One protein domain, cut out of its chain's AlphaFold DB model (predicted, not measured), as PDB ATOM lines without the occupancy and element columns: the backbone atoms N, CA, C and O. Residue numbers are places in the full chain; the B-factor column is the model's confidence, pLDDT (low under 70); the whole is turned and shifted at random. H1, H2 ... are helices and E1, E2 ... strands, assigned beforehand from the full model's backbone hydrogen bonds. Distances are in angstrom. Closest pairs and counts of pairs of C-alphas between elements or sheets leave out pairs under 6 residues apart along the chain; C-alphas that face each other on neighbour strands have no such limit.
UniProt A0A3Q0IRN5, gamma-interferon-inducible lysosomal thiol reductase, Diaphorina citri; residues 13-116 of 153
ATOM      1  N   THR A  13     -46.758  45.937  97.231       97.19
ATOM      2  CA  THR A  13     -46.394  47.283  97.677       97.19
ATOM      3  C   THR A  13     -45.194  47.208  98.614       97.19
ATOM      4  O   THR A  13     -45.194  46.445  99.577       97.19
ATOM      5  N   GLU A  14     -44.186  48.021  98.334       94.94
ATOM      6  CA  GLU A  14     -43.027  48.284  99.180       94.94
ATOM      7  C   GLU A  14     -43.058  49.764  99.575       94.94
ATOM      8  O   GLU A  14     -43.085  50.647  98.715       94.94
ATOM      9  N   GLU A  15     -43.082  50.041 100.874       91.31
ATOM     10  CA  GLU A  15     -42.970  51.401 101.396       91.31
ATOM     11  C   GLU A  15     -41.499  51.822 101.421       91.31
ATOM     12  O   GLU A  15     -40.645  51.106 101.947       91.31
ATOM     13  N   LEU A  16     -41.193  52.970 100.816       87.81
ATOM     14  CA  LEU A  16     -39.831  53.487 100.771       87.81
ATOM     15  C   LEU A  16     -39.534  54.266 102.062       87.81
ATOM     16  O   LEU A  16     -40.313  55.119 102.481       87.81
ATOM     17  N   VAL A  17     -38.403  53.958 102.704       74.06
ATOM     18  CA  VAL A  17     -38.009  54.523 104.011       74.06
ATOM     19  C   VAL A  17     -37.778  56.057 103.902       74.06
ATOM     20  O   VAL A  17     -37.284  56.508 102.868       74.06
ATOM     21  N   PRO A  18     -38.146  56.869 104.924       69.00
ATOM     22  CA  PRO A  18     -38.573  58.281 104.789       69.00
ATOM     23  C   PRO A  18     -37.491  59.318 104.383       69.00
ATOM     24  O   PRO A  18     -36.299  59.024 104.506       69.00
ATOM     25  N   PRO A  19     -37.882  60.568 103.990       58.94
ATOM     26  CA  PRO A  19     -39.207  61.189 104.151       58.94
ATOM     27  C   PRO A  19     -40.127  61.076 102.922       58.94
ATOM     28  O   PRO A  19     -39.782  61.529 101.833       58.94
ATOM     29  N   GLY A  20     -41.348  60.565 103.129       61.69
ATOM     30  CA  GLY A  20     -42.483  60.744 102.213       61.69
ATOM     31  C   GLY A  20     -43.334  59.490 101.998       61.69
ATOM     32  O   GLY A  20     -42.805  58.386 101.990       61.69
ATOM     33  N   ASN A  21     -44.642  59.684 101.772       75.00
ATOM     34  CA  ASN A  21     -45.622  58.673 101.336       75.00
ATOM     35  C   ASN A  21     -45.288  58.168  99.921       75.00
ATOM     36  O   ASN A  21     -46.004  58.458  98.960       75.00
ATOM     37  N   ARG A  22     -44.140  57.509  99.771       89.31
ATOM     38  CA  ARG A  22     -43.627  57.007  98.503       89.31
ATOM     39  C   ARG A  22     -43.666  55.494  98.516       89.31
ATOM     40  O   ARG A  22     -43.161  54.855  99.439       89.31
ATOM     41  N   TYR A  23     -44.239  54.936  97.462       94.50
ATOM     42  CA  TYR A  23     -44.440  53.500  97.346       94.50
ATOM     43  C   TYR A  23     -43.827  52.985  96.054       94.50
ATOM     44  O   TYR A  23     -43.988  53.570  94.980       94.50
ATOM     45  N   LYS A  24     -43.140  51.851  96.158       94.50
ATOM     46  CA  LYS A  24     -42.678  51.072  95.018       94.50
ATOM     47  C   LYS A  24     -43.578  49.856  94.846       94.50
ATOM     48  O   LYS A  24     -43.959  49.207  95.815       94.50
ATOM     49  N   PHE A  25     -43.900  49.541  93.597       97.88
ATOM     50  CA  PHE A  25     -44.755  48.413  93.248       97.88
ATOM     51  C   PHE A  25     -43.964  47.376  92.466       97.88
ATOM     52  O   PHE A  25     -43.199  47.716  91.562       97.88
ATOM     53  N   HIS A  26     -44.178  46.110  92.807       97.88
ATOM     54  CA  HIS A  26     -43.620  44.962  92.102       97.88
ATOM     55  C   HIS A  26     -44.762  44.181  91.463       97.88
ATOM     56  O   HIS A  26     -45.538  43.546  92.177       97.88
ATOM     57  N   CYS A  27     -44.874  44.243  90.139       96.62
ATOM     58  CA  CYS A  27     -45.939  43.597  89.371       96.62
ATOM     59  C   CYS A  27     -45.403  42.390  88.593       96.62
ATOM     60  O   CYS A  27     -44.195  42.272  88.373       96.62
ATOM     61  N   GLN A  28     -46.287  41.469  88.202       93.88
ATOM     62  CA  GLN A  28     -45.886  40.189  87.601       93.88
ATOM     63  C   GLN A  28     -45.225  40.368  86.229       93.88
ATOM     64  O   GLN A  28     -44.328  39.605  85.879       93.88
ATOM     65  N   HIS A  29     -45.631  41.401  85.494       92.38
ATOM     66  CA  HIS A  29     -45.141  41.765  84.167       92.38
ATOM     67  C   HIS A  29     -44.301  43.057  84.209       92.38
ATOM     68  O   HIS A  29     -44.207  43.797  83.232       92.38
ATOM     69  N   GLY A  30     -43.667  43.341  85.353       94.12
ATOM     70  CA  GLY A  30     -42.700  44.430  85.494       94.12
ATOM     71  C   GLY A  30     -43.311  45.828  85.629       94.12
ATOM     72  O   GLY A  30     -44.469  46.006  86.007       94.12
ATOM     73  N   SER A  31     -42.490  46.850  85.373       94.81
ATOM     74  CA  SER A  31     -42.839  48.258  85.618       94.81
ATOM     75  C   SER A  31     -43.952  48.780  84.711       94.81
ATOM     76  O   SER A  31     -44.693  49.663  85.138       94.81
ATOM     77  N   VAL A  32     -44.090  48.231  83.501       94.62
ATOM     78  CA  VAL A  32     -45.153  48.602  82.556       94.62
ATOM     79  C   VAL A  32     -46.525  48.275  83.146       94.62
ATOM     80  O   VAL A  32     -47.376  49.157  83.210       94.62
ATOM     81  N   GLU A  33     -46.712  47.065  83.687       95.69
ATOM     82  CA  GLU A  33     -47.952  46.689  84.382       95.69
ATOM     83  C   GLU A  33     -48.205  47.585  85.596       95.69
ATOM     84  O   GLU A  33     -49.316  48.071  85.786       95.69
ATOM     85  N   CYS A  34     -47.178  47.860  86.407       97.06
ATOM     86  CA  CYS A  34     -47.350  48.746  87.559       97.06
ATOM     87  C   CYS A  34     -47.776  50.158  87.148       97.06
ATOM     88  O   CYS A  34     -48.587  50.785  87.830       97.06
ATOM     89  N   HIS A  35     -47.246  50.670  86.037       97.12
ATOM     90  CA  HIS A  35     -47.649  51.968  85.512       97.12
ATOM     91  C   HIS A  35     -49.076  51.936  84.959       97.12
ATOM     92  O   HIS A  35     -49.868  52.812  85.297       97.12
ATOM     93  N   ALA A  36     -49.443  50.891  84.214       97.31
ATOM     94  CA  ALA A  36     -50.810  50.676  83.744       97.31
ATOM     95  C   ALA A  36     -51.815  50.598  84.910       97.31
ATOM     96  O   ALA A  36     -52.854  51.255  84.873       97.31
ATOM     97  N   ASN A  37     -51.476  49.894  85.995       98.12
ATOM     98  CA  ASN A  37     -52.299  49.825  87.204       98.12
ATOM     99  C   ASN A  37     -52.515  51.212  87.831       98.12
ATOM    100  O   ASN A  37     -53.640  51.542  88.208       98.12
ATOM    101  N   LYS A  38     -51.479  52.066  87.879       98.44
ATOM    102  CA  LYS A  38     -51.629  53.466  88.319       98.44
ATOM    103  C   LYS A  38     -52.513  54.281  87.373       98.44
ATOM    104  O   LYS A  38     -53.315  55.076  87.851       98.44
ATOM    105  N   ILE A  39     -52.408  54.085  86.057       98.56
ATOM    106  CA  ILE A  39     -53.286  54.759  85.088       98.56
ATOM    107  C   ILE A  39     -54.743  54.346  85.315       98.56
ATOM    108  O   ILE A  39     -55.607  55.216  85.395       98.56
ATOM    109  N   HIS A  40     -55.025  53.053  85.504       98.50
ATOM    110  CA  HIS A  40     -56.370  52.581  85.839       98.50
ATOM    111  C   HIS A  40     -56.877  53.162  87.165       98.50
ATOM    112  O   HIS A  40     -58.009  53.640  87.224       98.50
ATOM    113  N   ALA A  41     -56.042  53.188  88.208       98.75
ATOM    114  CA  ALA A  41     -56.377  53.789  89.500       98.75
ATOM    115  C   ALA A  41     -56.743  55.279  89.364       98.75
ATOM    116  O   ALA A  41     -57.769  55.739  89.866       98.75
ATOM    117  N   CYS A  42     -55.941  56.032  88.614       98.81
ATOM    118  CA  CYS A  42     -56.188  57.442  88.338       98.81
ATOM    119  C   CYS A  42     -57.391  57.672  87.415       98.81
ATOM    120  O   CYS A  42     -58.078  58.682  87.557       98.81
ATOM    121  N   ALA A  43     -57.688  56.754  86.498       98.69
ATOM    122  CA  ALA A  43     -58.884  56.818  85.667       98.69
ATOM    123  C   ALA A  43     -60.154  56.657  86.513       98.69
ATOM    124  O   ALA A  43     -61.091  57.431  86.344       98.69
ATOM    125  N   ILE A  44     -60.156  55.725  87.476       98.75
ATOM    126  CA  ILE A  44     -61.264  55.548  88.429       98.75
ATOM    127  C   ILE A  44     -61.502  56.828  89.237       98.75
ATOM    128  O   ILE A  44     -62.648  57.218  89.433       98.75
ATOM    129  N   LYS A  45     -60.430  57.510  89.661       98.56
ATOM    130  CA  LYS A  45     -60.532  58.795  90.363       98.56
ATOM    131  C   LYS A  45     -61.116  59.911  89.486       98.56
ATOM    132  O   LYS A  45     -61.922  60.694  89.972       98.56
ATOM    133  N   ASN A  46     -60.649  60.048  88.242       98.56
ATOM    134  CA  ASN A  46     -60.916  61.241  87.423       98.56
ATOM    135  C   ASN A  46     -62.122  61.102  86.474       98.56
ATOM    136  O   ASN A  46     -62.586  62.109  85.946       98.56
ATOM    137  N   ILE A  47     -62.635  59.892  86.230       98.31
ATOM    138  CA  ILE A  47     -63.799  59.667  85.360       98.31
ATOM    139  C   ILE A  47     -65.034  59.397  86.224       98.31
ATOM    140  O   ILE A  47     -65.272  58.274  86.662       98.31
ATOM    141  N   GLU A  48     -65.860  60.424  86.420       96.75
ATOM    142  CA  GLU A  48     -67.065  60.337  87.262       96.75
ATOM    143  C   GLU A  48     -68.152  59.433  86.662       96.75
ATOM    144  O   GLU A  48     -68.845  58.692  87.367       96.75
ATOM    145  N   ASN A  49     -68.327  59.476  85.337       97.25
ATOM    146  CA  ASN A  49     -69.346  58.674  84.674       97.25
ATOM    147  C   ASN A  49     -68.914  57.203  84.618       97.25
ATOM    148  O   ASN A  49     -68.066  56.829  83.807       97.25
ATOM    149  N   LYS A  50     -69.561  56.351  85.422       96.19
ATOM    150  CA  LYS A  50     -69.278  54.908  85.476       96.19
ATOM    151  C   LYS A  50     -69.350  54.227  84.097       96.19
ATOM    152  O   LYS A  50     -68.458  53.479  83.720       96.19
ATOM    153  N   ALA A  51     -70.360  54.510  83.276       96.38
ATOM    154  CA  ALA A  51     -70.449  53.875  81.955       96.38
ATOM    155  C   ALA A  51     -69.257  54.241  81.046       96.38
ATOM    156  O   ALA A  51     -68.737  53.380  80.334       96.38
ATOM    157  N   THR A  52     -68.801  55.493  81.091       97.94
ATOM    158  CA  THR A  52     -67.600  55.957  80.385       97.94
ATOM    159  C   THR A  52     -66.328  55.345  80.972       97.94
ATOM    160  O   THR A  52     -65.498  54.856  80.210       97.94
ATOM    161  N   LEU A  53     -66.199  55.292  82.302       98.19
ATOM    162  CA  LEU A  53     -65.073  54.656  82.992       98.19
ATOM    163  C   LEU A  53     -64.925  53.189  82.577       98.19
ATOM    164  O   LEU A  53     -63.828  52.754  82.235       98.19
ATOM    165  N   LEU A  54     -66.024  52.430  82.565       97.25
ATOM    166  CA  LEU A  54     -65.991  51.020  82.189       97.25
ATOM    167  C   LEU A  54     -65.560  50.829  80.731       97.25
ATOM    168  O   LEU A  54     -64.752  49.949  80.449       97.25
ATOM    169  N   LYS A  55     -66.049  51.672  79.812       97.44
ATOM    170  CA  LYS A  55     -65.628  51.655  78.400       97.44
ATOM    171  C   LYS A  55     -64.142  51.979  78.248       97.44
ATOM    172  O   LYS A  55     -63.439  51.262  77.545       97.44
ATOM    173  N   TYR A  56     -63.665  53.004  78.949       97.94
ATOM    174  CA  TYR A  56     -62.263  53.408  78.933       97.94
ATOM    175  C   TYR A  56     -61.334  52.307  79.458       97.94
ATOM    176  O   TYR A  56     -60.372  51.942  78.790       97.94
ATOM    177  N   VAL A  57     -61.654  51.720  80.615       97.38
ATOM    178  CA  VAL A  57     -60.867  50.617  81.187       97.38
ATOM    179  C   VAL A  57     -60.907  49.386  80.281       97.38
ATOM    180  O   VAL A  57     -59.868  48.777  80.058       97.38
ATOM    181  N   ALA A  58     -62.068  49.038  79.718       96.38
ATOM    182  CA  ALA A  58     -62.181  47.920  78.782       96.38
ATOM    183  C   ALA A  58     -61.347  48.139  77.510       96.38
ATOM    184  O   ALA A  58     -60.699  47.207  77.046       96.38
ATOM    185  N   CYS A  59     -61.323  49.364  76.975       97.25
ATOM    186  CA  CYS A  59     -60.448  49.731  75.864       97.25
ATOM    187  C   CYS A  59     -58.973  49.502  76.224       97.25
ATOM    188  O   CYS A  59     -58.263  48.820  75.490       97.25
ATOM    189  N   MET A  60     -58.547  49.988  77.393       96.31
ATOM    190  CA  MET A  60     -57.169  49.853  77.863       96.31
ATOM    191  C   MET A  60     -56.753  48.418  78.215       96.31
ATOM    192  O   MET A  60     -55.571  48.131  78.222       96.31
ATOM    193  N   ILE A  61     -57.673  47.514  78.558       91.88
ATOM    194  CA  ILE A  61     -57.318  46.122  78.892       91.88
ATOM    195  C   ILE A  61     -57.025  45.287  77.632       91.88
ATOM    196  O   ILE A  61     -56.354  44.260  77.723       91.88
ATOM    197  N   ASN A  62     -57.495  45.718  76.458       88.25
ATOM    198  CA  ASN A  62     -57.288  44.981  75.208       88.25
ATOM    199  C   ASN A  62     -55.827  44.988  74.726       88.25
ATOM    200  O   ASN A  62     -55.447  44.109  73.956       88.25
ATOM    201  N   ASP A  63     -55.021  45.951  75.174       78.94
ATOM    202  CA  ASP A  63     -53.587  46.050  74.906       78.94
ATOM    203  C   ASP A  63     -52.920  46.717  76.116       78.94
ATOM    204  O   ASP A  63     -53.430  47.704  76.636       78.94
ATOM    205  N   ASN A  64     -51.794  46.197  76.597       72.06
ATOM    206  CA  ASN A  64     -51.099  46.739  77.765       72.06
ATOM    207  C   ASN A  64     -49.583  46.882  77.574       72.06
ATOM    208  O   ASN A  64     -48.874  47.109  78.558       72.06
ATOM    209  N   TYR A  65     -49.083  46.780  76.337       80.06
ATOM    210  CA  TYR A  65     -47.649  46.906  76.066       80.06
ATOM    211  C   TYR A  65     -47.160  48.358  76.196       80.06
ATOM    212  O   TYR A  65     -46.087  48.592  76.744       80.06
ATOM    213  N   GLU A  66     -47.973  49.332  75.770       91.69
ATOM    214  CA  GLU A  66     -47.644  50.768  75.759       91.69
ATOM    215  C   GLU A  66     -48.688  51.582  76.545       91.69
ATOM    216  O   GLU A  66     -49.502  52.319  75.987       91.69
ATOM    217  N   ALA A  67     -48.685  51.429  77.872       93.19
ATOM    218  CA  ALA A  67     -49.777  51.863  78.751       93.19
ATOM    219  C   ALA A  67     -50.228  53.331  78.576       93.19
ATOM    220  O   ALA A  67     -51.425  53.615  78.605       93.19
ATOM    221  N   GLU A  68     -49.296  54.274  78.392       96.00
ATOM    222  CA  GLU A  68     -49.649  55.689  78.202       96.00
ATOM    223  C   GLU A  68     -50.189  55.983  76.803       96.00
ATOM    224  O   GLU A  68     -51.144  56.743  76.673       96.00
ATOM    225  N   GLN A  69     -49.618  55.374  75.760       96.56
ATOM    226  CA  GLN A  69     -50.114  55.549  74.394       96.56
ATOM    227  C   GLN A  69     -51.539  55.001  74.272       96.56
ATOM    228  O   GLN A  69     -52.424  55.659  73.729       96.56
ATOM    229  N   ILE A  70     -51.791  53.849  74.885       96.19
ATOM    230  CA  ILE A  70     -53.106  53.211  74.909       96.19
ATOM    231  C   ILE A  70     -54.100  54.052  75.718       96.19
ATOM    232  O   ILE A  70     -55.239  54.235  75.292       96.19
ATOM    233  N   ALA A  71     -53.669  54.649  76.835       97.38
ATOM    234  CA  ALA A  71     -54.479  55.620  77.570       97.38
ATOM    235  C   ALA A  71     -54.885  56.813  76.686       97.38
ATOM    236  O   ALA A  71     -56.057  57.186  76.667       97.38
ATOM    237  N   LEU A  72     -53.953  57.379  75.906       97.56
ATOM    238  CA  LEU A  72     -54.245  58.464  74.959       97.56
ATOM    239  C   LEU A  72     -55.276  58.040  73.907       97.56
ATOM    240  O   LEU A  72     -56.226  58.779  73.643       97.56
ATOM    241  N   ASP A  73     -55.109  56.861  73.312       97.12
ATOM    242  CA  ASP A  73     -55.981  56.380  72.240       97.12
ATOM    243  C   ASP A  73     -57.388  56.046  72.752       97.12
ATOM    244  O   ASP A  73     -58.381  56.505  72.178       97.12
ATOM    245  N   CYS A  74     -57.492  55.376  73.901       97.81
ATOM    246  CA  CYS A  74     -58.769  55.122  74.566       97.81
ATOM    247  C   CYS A  74     -59.455  56.416  75.025       97.81
ATOM    248  O   CYS A  74     -60.681  56.537  74.946       97.81
ATOM    249  N   SER A  75     -58.685  57.417  75.456       97.81
ATOM    250  CA  SER A  75     -59.217  58.737  75.793       97.81
ATOM    251  C   SER A  75     -59.785  59.461  74.577       97.81
ATOM    252  O   SER A  75     -60.875  60.026  74.670       97.81
ATOM    253  N   ARG A  76     -59.113  59.402  73.419       97.94
ATOM    254  CA  ARG A  76     -59.642  59.947  72.153       97.94
ATOM    255  C   ARG A  76     -60.930  59.240  71.741       97.94
ATOM    256  O   ARG A  76     -61.897  59.904  71.382       97.94
ATOM    257  N   GLN A  77     -60.965  57.910  71.839       97.12
ATOM    258  CA  GLN A  77     -62.134  57.107  71.474       97.12
ATOM    259  C   GLN A  77     -63.366  57.420  72.337       97.12
ATOM    260  O   GLN A  77     -64.499  57.344  71.856       97.12
ATOM    261  N   HIS A  78     -63.161  57.761  73.611       97.06
ATOM    262  CA  HIS A  78     -64.240  57.979  74.575       97.06
ATOM    263  C   HIS A  78     -64.436  59.441  74.993       97.06
ATOM    264  O   HIS A  78     -65.250  59.703  75.878       97.06
ATOM    265  N   ASN A  79     -63.755  60.380  74.328       97.00
ATOM    266  CA  ASN A  79     -63.822  61.818  74.593       97.00
ATOM    267  C   ASN A  79     -63.510  62.175  76.062       97.00
ATOM    268  O   ASN A  79     -64.290  62.849  76.737       97.00
ATOM    269  N   ILE A  80     -62.378  61.676  76.562       98.25
ATOM    270  CA  ILE A  80     -61.907  61.855  77.944       98.25
ATOM    271  C   ILE A  80     -60.653  62.727  77.939       98.25
ATOM    272  O   ILE A  80     -59.721  62.458  77.179       98.25
ATOM    273  N   ASP A  81     -60.588  63.721  78.828       97.88
ATOM    274  CA  ASP A  81     -59.332  64.431  79.081       97.88
ATOM    275  C   ASP A  81     -58.358  63.517  79.833       97.88
ATOM    276  O   ASP A  81     -58.533  63.173  81.001       97.88
ATOM    277  N   VAL A  82     -57.324  63.093  79.118       98.31
ATOM    278  CA  VAL A  82     -56.311  62.143  79.584       98.31
ATOM    279  C   VAL A  82     -55.258  62.787  80.487       98.31
ATOM    280  O   VAL A  82     -54.593  62.097  81.261       98.31
ATOM    281  N   ASN A  83     -55.097  64.111  80.414       98.50
ATOM    282  CA  ASN A  83     -54.055  64.829  81.139       98.50
ATOM    283  C   ASN A  83     -54.130  64.633  82.661       98.50
ATOM    284  O   ASN A  83     -53.111  64.234  83.234       98.50
ATOM    285  N   PRO A  84     -55.284  64.830  83.336       98.62
ATOM    286  CA  PRO A  84     -55.376  64.600  84.778       98.62
ATOM    287  C   PRO A  84     -55.092  63.140  85.162       98.62
ATOM    288  O   PRO A  84     -54.523  62.880  86.223       98.62
ATOM    289  N   ILE A  85     -55.417  62.181  84.287       98.75
ATOM    290  CA  ILE A  85     -55.158  60.753  84.513       98.75
ATOM    291  C   ILE A  85     -53.648  60.474  84.492       98.75
ATOM    292  O   ILE A  85     -53.119  59.886  85.437       98.75
ATOM    293  N   LEU A  86     -52.936  60.918  83.448       98.56
ATOM    294  CA  LEU A  86     -51.493  60.677  83.313       98.56
ATOM    295  C   LEU A  86     -50.673  61.465  84.339       98.56
ATOM    296  O   LEU A  86     -49.694  60.941  84.872       98.56
ATOM    297  N   GLN A  87     -51.074  62.699  84.659       98.56
ATOM    298  CA  GLN A  87     -50.440  63.484  85.722       98.56
ATOM    299  C   GLN A  87     -50.572  62.782  87.077       98.56
ATOM    300  O   GLN A  87     -49.569  62.596  87.768       98.56
ATOM    301  N   CYS A  88     -51.775  62.310  87.415       98.69
ATOM    302  CA  CYS A  88     -52.012  61.507  88.611       98.69
ATOM    303  C   CYS A  88     -51.128  60.248  88.621       98.69
ATOM    304  O   CYS A  88     -50.404  60.024  89.594       98.69
ATOM    305  N   ALA A  89     -51.088  59.480  87.525       98.19
ATOM    306  CA  ALA A  89     -50.364  58.207  87.457       98.19
ATOM    307  C   ALA A  89     -48.839  58.357  87.619       98.19
ATOM    308  O   ALA A  89     -48.156  57.438  88.085       98.19
ATOM    309  N   ARG A  90     -48.290  59.522  87.255       97.31
ATOM    310  CA  ARG A  90     -46.866  59.869  87.393       97.31
ATOM    311  C   ARG A  90     -46.515  60.496  88.748       97.31
ATOM    312  O   ARG A  90     -45.341  60.744  89.008       97.31
ATOM    313  N   SER A  91     -47.504  60.758  89.597       96.12
ATOM    314  CA  SER A  91     -47.330  61.459  90.872       96.12
ATOM    315  C   SER A  91     -47.423  60.525  92.085       96.12
ATOM    316  O   SER A  91     -47.822  59.365  91.972       96.12
ATOM    317  N   ALA A  92     -47.114  61.065  93.269       95.06
ATOM    318  CA  ALA A  92     -47.354  60.386  94.543       95.06
ATOM    319  C   ALA A  92     -48.842  60.060  94.770       95.06
ATOM    320  O   ALA A  92     -49.156  59.112  95.480       95.06
ATOM    321  N   GLU A  93     -49.767  60.794  94.141       96.75
ATOM    322  CA  GLU A  93     -51.194  60.471  94.208       96.75
ATOM    323  C   GLU A  93     -51.488  59.101  93.585       96.75
ATOM    324  O   GLU A  93     -52.157  58.279  94.206       96.75
ATOM    325  N   GLY A  94     -50.937  58.815  92.402       98.00
ATOM    326  CA  GLY A  94     -51.082  57.508  91.762       98.00
ATOM    327  C   GLY A  94     -50.464  56.377  92.589       98.00
ATOM    328  O   GLY A  94     -51.007  55.275  92.622       98.00
ATOM    329  N   GLU A  95     -49.361  56.650  93.295       97.38
ATOM    330  CA  GLU A  95     -48.765  55.702  94.243       97.38
ATOM    331  C   GLU A  95     -49.707  55.432  95.427       97.38
ATOM    332  O   GLU A  95     -49.972  54.277  95.751       97.38
ATOM    333  N   ILE A  96     -50.271  56.474  96.041       97.12
ATOM    334  CA  ILE A  96     -51.212  56.334  97.161       97.12
ATOM    335  C   ILE A  96     -52.458  55.553  96.729       97.12
ATOM    336  O   ILE A  96     -52.839  54.602  97.410       97.12
ATOM    337  N   LEU A  97     -53.050  55.892  95.578       98.50
ATOM    338  CA  LEU A  97     -54.223  55.191  95.049       98.50
ATOM    339  C   LEU A  97     -53.932  53.706  94.811       98.50
ATOM    340  O   LEU A  97     -54.700  52.848  95.247       98.50
ATOM    341  N   LEU A  98     -52.812  53.379  94.157       98.50
ATOM    342  CA  LEU A  98     -52.461  51.985  93.888       98.50
ATOM    343  C   LEU A  98     -52.172  51.206  95.180       98.50
ATOM    344  O   LEU A  98     -52.581  50.051  95.304       98.50
ATOM    345  N   LYS A  99     -51.535  51.841  96.172       97.88
ATOM    346  CA  LYS A  99     -51.353  51.259  97.508       97.88
ATOM    347  C   LYS A  99     -52.700  50.969  98.174       97.88
ATOM    348  O   LYS A  99     -52.865  49.874  98.707       97.88
ATOM    349  N   THR A 100     -53.663  51.889  98.104       98.25
ATOM    350  CA  THR A 100     -55.016  51.689  98.649       98.25
ATOM    351  C   THR A 100     -55.731  50.512  97.981       98.25
ATOM    352  O   THR A 100     -56.275  49.656  98.677       98.25
ATOM    353  N   TYR A 101     -55.655  50.381  96.654       98.75
ATOM    354  CA  TYR A 101     -56.190  49.200  95.963       98.75
ATOM    355  C   TYR A 101     -55.455  47.902  96.338       98.75
ATOM    356  O   TYR A 101     -56.068  46.831  96.386       98.75
ATOM    357  N   GLY A 102     -54.167  47.986  96.671       98.25
ATOM    358  CA  GLY A 102     -53.410  46.875  97.246       98.25
ATOM    359  C   GLY A 102     -53.936  46.428  98.603       98.25
ATOM    360  O   GLY A 102     -54.135  45.235  98.821       98.25
ATOM    361  N   GLU A 103     -54.239  47.369  99.496       98.19
ATOM    362  CA  GLU A 103     -54.847  47.070 100.799       98.19
ATOM    363  C   GLU A 103     -56.227  46.431 100.652       98.19
ATOM    364  O   GLU A 103     -56.495  45.417 101.296       98.19
ATOM    365  N   MET A 104     -57.067  46.955  99.752       98.12
ATOM    366  CA  MET A 104     -58.365  46.352  99.431       98.12
ATOM    367  C   MET A 104     -58.205  44.909  98.942       98.12
ATOM    368  O   MET A 104     -58.925  44.017  99.385       98.12
ATOM    369  N   THR A 105     -57.224  44.660  98.070       98.19
ATOM    370  CA  THR A 105     -56.944  43.320  97.537       98.19
ATOM    371  C   THR A 105     -56.453  42.363  98.629       98.19
ATOM    372  O   THR A 105     -56.873  41.206  98.672       98.19
ATOM    373  N   TYR A 106     -55.581  42.819  99.531       97.56
ATOM    374  CA  TYR A 106     -55.051  41.994 100.622       97.56
ATOM    375  C   TYR A 106     -56.044  41.744 101.757       97.56
ATOM    376  O   TYR A 106     -55.894  40.748 102.466       97.56
ATOM    377  N   ALA A 107     -57.050  42.605 101.916       97.19
ATOM    378  CA  ALA A 107     -58.127  42.421 102.882       97.19
ATOM    379  C   ALA A 107     -59.107  41.296 102.491       97.19
ATOM    380  O   ALA A 107     -59.889  40.843 103.330       97.19
ATOM    381  N   LEU A 108     -59.068  40.820 101.240       97.00
ATOM    382  CA  LEU A 108     -59.967  39.775 100.757       97.00
ATOM    383  C   LEU A 108     -59.760  38.437 101.475       97.00
ATOM    384  O   LEU A 108     -58.638  37.976 101.700       97.00
ATOM    385  N   THR A 109     -60.884  37.788 101.785       94.19
ATOM    386  CA  THR A 109     -60.941  36.450 102.374       94.19
ATOM    387  C   THR A 109     -61.918  35.590 101.566       94.19
ATOM    388  O   THR A 109     -63.118  35.862 101.592       94.19
ATOM    389  N   PRO A 110     -61.447  34.527 100.884       94.19
ATOM    390  CA  PRO A 110     -60.069  34.037 100.834       94.19
ATOM    391  C   PRO A 110     -59.109  34.975 100.083       94.19
ATOM    392  O   PRO A 110     -59.499  35.701  99.169       94.19
ATOM    393  N   LYS A 111     -57.818  34.900 100.438       95.25
ATOM    394  CA  LYS A 111     -56.760  35.657  99.753       95.25
ATOM    395  C   LYS A 111     -56.786  35.386  98.247       95.25
ATOM    396  O   LYS A 111     -56.952  34.242  97.818       95.25
ATOM    397  N   VAL A 112     -56.549  36.431  97.457       95.06
ATOM    398  CA  VAL A 112     -56.482  36.344  95.991       95.06
ATOM    399  C   VAL A 112     -55.380  35.374  95.560       95.06
ATOM    400  O   VAL A 112     -54.198  35.598  95.814       95.06
ATOM    401  N   SER A 113     -55.768  34.300  94.873       92.75
ATOM    402  CA  SER A 113     -54.850  33.275  94.356       92.75
ATOM    403  C   SER A 113     -54.695  33.314  92.833       92.75
ATOM    404  O   SER A 113     -53.700  32.816  92.303       92.75
ATOM    405  N   PHE A 114     -55.611  33.960  92.110       94.25
ATOM    406  CA  PHE A 114     -55.589  34.114  90.653       94.25
ATOM    407  C   PHE A 114     -56.270  35.430  90.240       94.25
ATOM    408  O   PHE A 114     -56.986  36.043  91.028       94.25
ATOM    409  N   ILE A 115     -56.003  35.891  89.020       94.06
ATOM    410  CA  ILE A 115     -56.658  37.065  88.436       94.06
ATOM    411  C   ILE A 115     -57.341  36.674  87.114       94.06
ATOM    412  O   ILE A 115     -56.870  35.736  86.468       94.06
ATOM    413  N   PRO A 116     -58.431  37.353  86.714       95.19
ATOM    414  CA  PRO A 116     -59.218  38.276  87.538       95.19
ATOM    415  C   PRO A 116     -59.984  37.528  88.649       95.19
ATOM    416  O   PRO A 116     -60.489  36.436  88.416       95.19
TER     417      PRO A 116
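Overview. This is residues 13 to 116 of the 153 residues of the protein "gamma-interferon-inducible lysosomal thiol reductase" of Diaphorina citri (UniProt A0A3Q0IRN5). One long helix, H1, runs through the middle, and the four other helices gather round it: H2 and H3 make a three-helix up-and-down bundle with it, H4 packs on it at a steep tilt, and H5 crosses it almost squarely. A small hairpin of two strands, E1 and E2, packs on H5, and E2 also comes near the first half of H1, while the tail after H5, residues 107 to 116, sticks out. The printed part has 104 residues, with two named strands followed by five named helices in the order E1 E2 H1 H2 H3 H4 H5; the two-strand sheet, E1 - E2, is antiparallel, and the class is mostly helix. The whole is compact, with a radius of gyration of the C-alphas of 13.9 A, and spans 39 by 34 by 26 A.

Along the chain. The printed part begins with E1, residues 13 to 15, whose C-alpha 13 is at (-46.394, 47.283, 97.677). E2 is residues 23 to 26, 10.1 A long. H1, residues 30 to 46, runs 24.9 A from C-alpha 30 at (-42.700, 44.430, 85.494). H2, residues 50 to 61, and H3, residues 67 to 78, are each 16.2 A long. H4, residues 83 to 89, measures 9.9 A. H5, residues 92 to 106, runs 20.8 A to C-alpha 106 at (-55.051, 41.994, 100.622).

Arrangement. H1 is the hub, touching four helices. With residues 40 to 44 alone it touches H2, the closest C-alphas being those of Ile 44 and Leu 53, 6.7 A apart; the two form a helical hairpin at a shallow tilt of 13 degrees, opposite ways. H2 and H3, also a helical hairpin, touch at a steep tilt of 42 degrees, opposite ways, with the C-alphas of Cys 59 and Cys 74 closest at 5.8 A. H3 touches H1 at Ala 67 and Ala 36, whose C-alphas are closest at 5.2 A; the tilt of 32 degrees, the same way, is only just shallow. H4 touches H1 at a steep tilt of 52 degrees, opposite ways, the closest C-alphas being those of Ala 89 and Lys 38, 5.0 A apart. H5 touches H1 about perpendicular, at 83 degrees, with the C-alphas of Gly 94 and Lys 38 closest at 5.3 A. H2 and H5 are apart, and so are H3 and H5. In the hairpin E1 and E2, N 14 and O 24 are within hydrogen-bond range at 2.8 A, as are N 24 and O 14 at 2.8 A. The closest C-alphas of E2 and H5 are those of Tyr 23 and Glu 95, 5.8 A apart. In H1, H2, H3, H4 and H5 every O i to N i+4 pair is within hydrogen-bond range.

Size, cuts and confidence. The two C-alphas farthest apart are those of Pro 18 and Gln 77, 40.8 A. The printed part has no cut and no long link. Residues 104 to 116, of which 104 to 106 belong to H5, stand free. The mean pLDDT of the printed part is 94.6, and residues 18 to 20 are under 70.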